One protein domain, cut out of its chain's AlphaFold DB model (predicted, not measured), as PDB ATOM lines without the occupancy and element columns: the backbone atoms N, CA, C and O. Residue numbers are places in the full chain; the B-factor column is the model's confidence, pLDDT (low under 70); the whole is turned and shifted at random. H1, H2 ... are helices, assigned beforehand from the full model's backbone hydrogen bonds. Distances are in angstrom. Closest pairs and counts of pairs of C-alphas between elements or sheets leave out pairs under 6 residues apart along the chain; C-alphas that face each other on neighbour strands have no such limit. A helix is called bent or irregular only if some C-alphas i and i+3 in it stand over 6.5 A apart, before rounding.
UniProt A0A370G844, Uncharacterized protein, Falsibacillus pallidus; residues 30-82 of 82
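AT A GLANCE: This is residues 30 to 82 of the 82 residues of an uncharacterized protein of Falsibacillus pallidus (UniProt A0A370G844). One long helix, H3, makes one arm of an open, flat V; the other arm is the looser stretch that holds the short helix H1 and leads to the one-turn helix H2 near the corner, and no core lies between the arms. Most of H3, residues 62 to 81, sticks out free, and no two helices touch. The printed part has 53 residues with three named helices, in the order H1, H2, H3, and no named strand; the class is all helix. The whole is extended, with a radius of gyration of the C-alphas of 16.9 A and spans of 46 by 33 by 14 A.

HOW THE PARTS SIT: H3, residues 57 to 81, is close to but not clearly touching H2, residues 49 to 52; their closest C-alphas, those of Ile 51 and Gly 57, are 5.2 A apart. H1, residues 32 to 41, is apart from H3 and also apart from H2. In H1 every O i to N i+4 pair is within hydrogen-bond range, and in H3 19 of 21 are. H2 is too short for such a pair, but its one O i to N i+3 pair is within range.

IN THESE COORDINATES: H3 is 36.7 A long, from C-alpha 57 at (182.958, 149.741, 200.770) to C-alpha 81 at (183.410, 186.173, 205.404). It is neither bent nor irregular, but only just: C-alphas 62 and 65 are 6.2 A apart. H2 measures 5.1 A. H1 measures 14.4 A and begins with C-alpha 32 at (179.709, 152.897, 226.839).

THE WHOLE: The C-alphas farthest apart, those of Ala 44 and Phe 82, are 47.6 A from each other. The printed part has no cut and ends at residue 82, the chain's last. The link from H2 to H3 is tight, that from H1 to H2 is short, and no link is long. The mean pLDDT of the printed part is 77.2; it is under 70 at residue 30, residues 43 to 58, residue 60 and residue 82.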
ATOM      1  N   SER A  30     181.690 148.597 232.795       68.94
ATOM      2  CA  SER A  30     182.269 149.266 231.624       68.94
ATOM      3  C   SER A  30     181.301 150.345 231.137       68.94
ATOM      4  O   SER A  30     180.153 150.027 230.783       68.94
ATOM      5  N   SER A  31     181.732 151.601 231.095       80.00
ATOM      6  CA  SER A  31     180.930 152.640 230.467       80.00
ATOM      7  C   SER A  31     180.804 152.354 228.966       80.00
ATOM      8  O   SER A  31     181.543 151.554 228.383       80.00
ATOM      9  N   LYS A  32     179.843 153.004 228.303       82.69
ATOM     10  CA  LYS A  32     179.709 152.897 226.839       82.69
ATOM     11  C   LYS A  32     181.002 153.328 226.123       82.69
ATOM     12  O   LYS A  32     181.317 152.770 225.077       82.69
ATOM     13  N   TRP A  33     181.750 154.259 226.717       84.25
ATOM     14  CA  TRP A  33     183.041 154.728 226.218       84.25
ATOM     15  C   TRP A  33     184.163 153.719 226.448       84.25
ATOM     16  O   TRP A  33     184.913 153.452 225.516       84.25
ATOM     17  N   ASP A  34     184.218 153.071 227.612       82.31
ATOM     18  CA  ASP A  34     185.220 152.026 227.874       82.31
ATOM     19  C   ASP A  34     185.057 150.848 226.918       82.31
ATOM     20  O   ASP A  34     186.038 150.286 226.444       82.31
ATOM     21  N   ARG A  35     183.810 150.511 226.561       81.19
ATOM     22  CA  ARG A  35     183.530 149.496 225.534       81.19
ATOM     23  C   ARG A  35     184.042 149.907 224.162       81.19
ATOM     24  O   ARG A  35     184.536 149.051 223.437       81.19
ATOM     25  N   LEU A  36     183.918 151.186 223.806       82.38
ATOM     26  CA  LEU A  36     184.427 151.707 222.540       82.38
ATOM     27  C   LEU A  36     185.959 151.680 222.517       82.38
ATOM     28  O   LEU A  36     186.537 151.196 221.553       82.38
ATOM     29  N   ILE A  37     186.610 152.141 223.587       82.31
ATOM     30  CA  ILE A  37     188.074 152.143 223.702       82.31
ATOM     31  C   ILE A  37     188.606 150.713 223.676       82.31
ATOM     32  O   ILE A  37     189.512 150.418 222.907       82.31
ATOM     33  N   TYR A  38     188.008 149.808 224.451       81.31
ATOM     34  CA  TYR A  38     188.377 148.397 224.448       81.31
ATOM     35  C   TYR A  38     188.203 147.778 223.058       81.31
ATOM     36  O   TYR A  38     189.089 147.082 222.581       81.31
ATOM     37  N   PHE A  39     187.105 148.089 222.366       75.81
ATOM     38  CA  PHE A  39     186.879 147.640 220.996       75.81
ATOM     39  C   PHE A  39     187.936 148.158 220.008       75.81
ATOM     40  O   PHE A  39     188.374 147.404 219.147       75.81
ATOM     41  N   LEU A  40     188.369 149.415 220.139       79.75
ATOM     42  CA  LEU A  40     189.420 150.005 219.300       79.75
ATOM     43  C   LEU A  40     190.821 149.487 219.652       79.75
ATOM     44  O   LEU A  40     191.673 149.376 218.776       79.75
ATOM     45  N   ALA A  41     191.057 149.167 220.924       79.31
ATOM     46  CA  ALA A  41     192.317 148.632 221.425       79.31
ATOM     47  C   ALA A  41     192.465 147.123 221.176       79.31
ATOM     48  O   ALA A  41     193.569 146.595 221.294       79.31
ATOM     49  N   GLN A  42     191.377 146.415 220.850       75.75
ATOM     50  CA  GLN A  42     191.411 144.984 220.570       75.75
ATOM     51  C   GLN A  42     192.121 144.710 219.232       75.75
ATOM     52  O   GLN A  42     191.564 144.991 218.170       75.75
ATOM     53  N   PRO A  43     193.301 144.061 219.242       62.09
ATOM     54  CA  PRO A  43     194.094 143.844 218.028       62.09
ATOM     55  C   PRO A  43     193.456 142.846 217.043       62.09
ATOM     56  O   PRO A  43     193.921 142.713 215.917       62.09
ATOM     57  N   ALA A  44     192.401 142.128 217.452       60.53
ATOM     58  CA  ALA A  44     191.892 140.939 216.762       60.53
ATOM     59  C   ALA A  44     190.593 141.142 215.960       60.53
ATOM     60  O   ALA A  44     190.116 140.204 215.323       60.53
ATOM     61  N   LYS A  45     189.983 142.331 215.983       56.44
ATOM     62  CA  LYS A  45     188.794 142.622 215.169       56.44
ATOM     63  C   LYS A  45     188.927 144.002 214.574       56.44
ATOM     64  O   LYS A  45     188.604 144.983 215.227       56.44
ATOM     65  N   ASN A  46     189.356 144.069 213.321       61.09
ATOM     66  CA  ASN A  46     189.330 145.317 212.587       61.09
ATOM     67  C   ASN A  46     187.872 145.583 212.148       61.09
ATOM     68  O   ASN A  46     187.396 144.926 211.219       61.09
ATOM     69  N   PRO A  47     187.105 146.499 212.783       59.91
ATOM     70  CA  PRO A  47     185.721 146.786 212.376       59.91
ATOM     71  C   PRO A  47     185.599 147.156 210.897       59.91
ATOM     72  O   PRO A  47     184.557 146.935 210.275       59.91
ATOM     73  N   LEU A  48     186.677 147.713 210.341       64.38
ATOM     74  CA  LEU A  48     186.762 148.177 208.968       64.38
ATOM     75  C   LEU A  48     186.865 147.028 207.956       64.38
ATOM     76  O   LEU A  48     186.481 147.231 206.807       64.38
ATOM     77  N   GLU A  49     187.262 145.812 208.356       62.78
ATOM     78  CA  GLU A  49     187.219 144.638 207.463       62.78
ATOM     79  C   GLU A  49     185.798 144.376 206.957       62.78
ATOM     80  O   GLU A  49     185.586 144.060 205.785       62.78
ATOM     81  N   ARG A  50     184.791 144.580 207.815       62.12
ATOM     82  CA  ARG A  50     183.379 144.402 207.446       62.12
ATOM     83  C   ARG A  50     182.899 145.436 206.430       62.12
ATOM     84  O   ARG A  50     181.993 145.147 205.648       62.12
ATOM     85  N   ILE A  51     183.479 146.636 206.472       62.56
ATOM     86  CA  ILE A  51     183.155 147.742 205.569       62.56
ATOM     87  C   ILE A  51     183.874 147.528 204.233       62.56
ATOM     88  O   ILE A  51     183.232 147.617 203.191       62.56
ATOM     89  N   GLY A  52     185.156 147.150 204.255       56.84
ATOM     90  CA  GLY A  52     185.967 146.901 203.059       56.84
ATOM     91  C   GLY A  52     185.597 145.634 202.275       56.84
ATOM     92  O   GLY A  52     185.753 145.607 201.059       56.84
ATOM     93  N   SER A  53     185.058 144.602 202.933       62.72
ATOM     94  CA  SER A  53     184.679 143.329 202.291       62.72
ATOM     95  C   SER A  53     183.431 143.428 201.396       62.72
ATOM     96  O   SER A  53     183.245 142.623 200.479       62.72
ATOM     97  N   LYS A  54     182.564 144.426 201.605       63.53
ATOM     98  CA  LYS A  54     181.396 144.640 200.739       63.53
ATOM     99  C   LYS A  54     181.837 145.386 199.480       63.53
ATOM    100  O   LYS A  54     182.502 146.407 199.580       63.53
ATOM    101  N   LYS A  55     181.379 144.959 198.294       60.72
ATOM    102  CA  LYS A  55     181.656 145.615 196.990       60.72
ATOM    103  C   LYS A  55     181.374 147.135 196.964       60.72
ATOM    104  O   LYS A  55     181.885 147.837 196.103       60.72
ATOM    105  N   HIS A  56     180.582 147.645 197.911       60.25
ATOM    106  CA  HIS A  56     180.251 149.065 198.070       60.25
ATOM    107  C   HIS A  56     181.191 149.843 199.020       60.25
ATOM    108  O   HIS A  56     181.191 151.071 199.014       60.25
ATOM    109  N   GLY A  57     182.021 149.151 199.807       61.50
ATOM    110  CA  GLY A  57     182.958 149.741 200.770       61.50
ATOM    111  C   GLY A  57     184.046 150.598 200.127       61.50
ATOM    112  O   GLY A  57     184.458 151.616 200.683       61.50
ATOM    113  N   PHE A  58     184.459 150.238 198.910       63.66
ATOM    114  CA  PHE A  58     185.403 151.033 198.125       63.66
ATOM    115  C   PHE A  58     184.807 152.379 197.689       63.66
ATOM    116  O   PHE A  58     185.511 153.387 197.649       63.66
ATOM    117  N   LEU A  59     183.499 152.414 197.408       70.06
ATOM    118  CA  LEU A  59     182.804 153.649 197.056       70.06
ATOM    119  C   LEU A  59     182.706 154.567 198.282       70.06
ATOM    120  O   LEU A  59     183.092 155.731 198.209       70.06
ATOM    121  N   SER A  60     182.295 154.034 199.438       67.50
ATOM    122  CA  SER A  60     182.231 154.813 200.684       67.50
ATOM    123  C   SER A  60     183.595 155.347 201.128       67.50
ATOM    124  O   SER A  60     183.675 156.477 201.601       67.50
ATOM    125  N   MET A  61     184.676 154.586 200.914       74.00
ATOM    126  CA  MET A  61     186.044 155.020 201.231       74.00
ATOM    127  C   MET A  61     186.476 156.237 200.397       74.00
ATOM    128  O   MET A  61     187.236 157.069 200.881       74.00
ATOM    129  N   LYS A  62     185.978 156.365 199.158       75.44
ATOM    130  CA  LYS A  62     186.247 157.520 198.286       75.44
ATOM    131  C   LYS A  62     185.339 158.710 198.573       75.44
ATOM    132  O   LYS A  62     185.801 159.844 198.514       75.44
ATOM    133  N   LEU A  63     184.063 158.478 198.884       80.00
ATOM    134  CA  LEU A  63     183.121 159.569 199.147       80.00
ATOM    135  C   LEU A  63     183.371 160.259 200.494       80.00
ATOM    136  O   LEU A  63     183.110 161.453 200.611       80.00
ATOM    137  N   PHE A  64     183.901 159.540 201.485       84.94
ATOM    138  CA  PHE A  64     184.207 160.103 202.801       84.94
ATOM    139  C   PHE A  64     185.158 161.320 202.750       84.94
ATOM    140  O   PHE A  64     184.764 162.383 203.235       84.94
ATOM    141  N   PRO A  65     186.357 161.242 202.131       84.69
ATOM    142  CA  PRO A  65     187.252 162.394 202.041       84.69
ATOM    143  C   PRO A  65     186.681 163.528 201.178       84.69
ATOM    144  O   PRO A  65     186.873 164.691 201.510       84.69
ATOM    145  N   LEU A  66     185.930 163.220 200.114       87.56
ATOM    146  CA  LEU A  66     185.265 164.238 199.287       87.56
ATOM    147  C   LEU A  66     184.231 165.041 200.088       87.56
ATOM    148  O   LEU A  66     184.227 166.267 200.031       87.56
ATOM    149  N   GLY A  67     183.387 164.362 200.868       89.38
ATOM    150  CA  GLY A  67     182.414 165.026 201.735       89.38
ATOM    151  C   GLY A  67     183.083 165.874 202.817       89.38
ATOM    152  O   GLY A  67     182.664 167.005 203.057       89.38
ATOM    153  N   ALA A  68     184.161 165.363 203.419       91.50
ATOM    154  CA  ALA A  68     184.939 166.106 204.406       91.50
ATOM    155  C   ALA A  68     185.531 167.398 203.816       91.50
ATOM    156  O   ALA A  68     185.431 168.447 204.445       91.50
ATOM    157  N   MET A  69     186.067 167.351 202.592       92.75
ATOM    158  CA  MET A  69     186.600 168.534 201.906       92.75
ATOM    159  C   MET A  69     185.527 169.600 201.672       92.75
ATOM    160  O   MET A  69     185.768 170.766 201.959       92.75
ATOM    161  N   VAL A  70     184.329 169.213 201.219       93.75
ATOM    162  CA  VAL A  70     183.222 170.164 201.011       93.75
ATOM    163  C   VAL A  70     182.844 170.858 202.318       93.75
ATOM    164  O   VAL A  70     182.667 172.074 202.340       93.75
ATOM    165  N   ILE A  71     182.758 170.103 203.414       94.69
ATOM    166  CA  ILE A  71     182.452 170.666 204.734       94.69
ATOM    167  C   ILE A  71     183.543 171.654 205.160       94.69
ATOM    168  O   ILE A  71     183.215 172.759 205.586       94.69
ATOM    169  N   VAL A  72     184.821 171.294 205.009       95.62
ATOM    170  CA  VAL A  72     185.948 172.178 205.350       95.62
ATOM    171  C   VAL A  72     185.903 173.463 204.526       95.62
ATOM    172  O   VAL A  72     185.994 174.539 205.105       95.62
ATOM    173  N   SER A  73     185.670 173.380 203.214       92.75
ATOM    174  CA  SER A  73     185.579 174.563 202.351       92.75
ATOM    175  C   SER A  73     184.409 175.481 202.709       92.75
ATOM    176  O   SER A  73     184.545 176.697 202.643       92.75
ATOM    177  N   VAL A  74     183.260 174.926 203.108       94.88
ATOM    178  CA  VAL A  74     182.117 175.733 203.568       94.88
ATOM    179  C   VAL A  74     182.444 176.429 204.887       94.88
ATOM    180  O   VAL A  74     182.173 177.616 205.032       94.88
ATOM    181  N   VAL A  75     183.049 175.714 205.839       95.94
ATOM    182  CA  VAL A  75     183.454 176.280 207.133       95.94
ATOM    183  C   VAL A  75     184.497 177.382 206.948       95.94
ATOM    184  O   VAL A  75     184.361 178.449 207.539       95.94
ATOM    185  N   GLU A  76     185.497 177.154 206.100       92.31
ATOM    186  CA  GLU A  76     186.515 178.144 205.750       92.31
ATOM    187  C   GLU A  76     185.896 179.367 205.065       92.31
ATOM    188  O   GLU A  76     186.178 180.494 205.456       92.31
ATOM    189  N   GLY A  77     184.990 179.167 204.105       93.00
ATOM    190  CA  GLY A  77     184.292 180.264 203.436       93.00
ATOM    191  C   GLY A  77     183.447 181.113 204.390       93.00
ATOM    192  O   GLY A  77     183.414 182.333 204.256       93.00
ATOM    193  N   ILE A  78     182.803 180.490 205.382       93.06
ATOM    194  CA  ILE A  78     182.052 181.203 206.424       93.06
ATOM    195  C   ILE A  78     183.002 181.977 207.346       93.06
ATOM    196  O   ILE A  78     182.718 183.125 207.674       93.06
ATOM    197  N   LEU A  79     184.129 181.374 207.740       91.12
ATOM    198  CA  LEU A  79     185.145 182.014 208.584       91.12
ATOM    199  C   LEU A  79     185.872 183.170 207.892       91.12
ATOM    200  O   LEU A  79     186.273 184.102 208.569       91.12
ATOM    201  N   LEU A  80     186.066 183.113 206.574       89.75
ATOM    202  CA  LEU A  80     186.695 184.191 205.804       89.75
ATOM    203  C   LEU A  80     185.746 185.369 205.532       89.75
ATOM    204  O   LEU A  80     186.207 186.448 205.165       89.75
ATOM    205  N   PHE A  81     184.434 185.157 205.654       80.19
ATOM    206  CA  PHE A  81     183.410 186.173 205.404       80.19
ATOM    207  C   PHE A  81     183.011 186.967 206.665       80.19
ATOM    208  O   PHE A  81     182.410 188.034 206.535       80.19
ATOM    209  N   PHE A  82     183.335 186.465 207.861       68.88
ATOM    210  CA  PHE A  82     183.097 187.106 209.163       68.88
ATOM    211  C   PHE A  82     184.397 187.637 209.773       68.88
ATOM    212  O   PHE A  82     184.326 188.688 210.450       68.88
TER     213      PHE A  82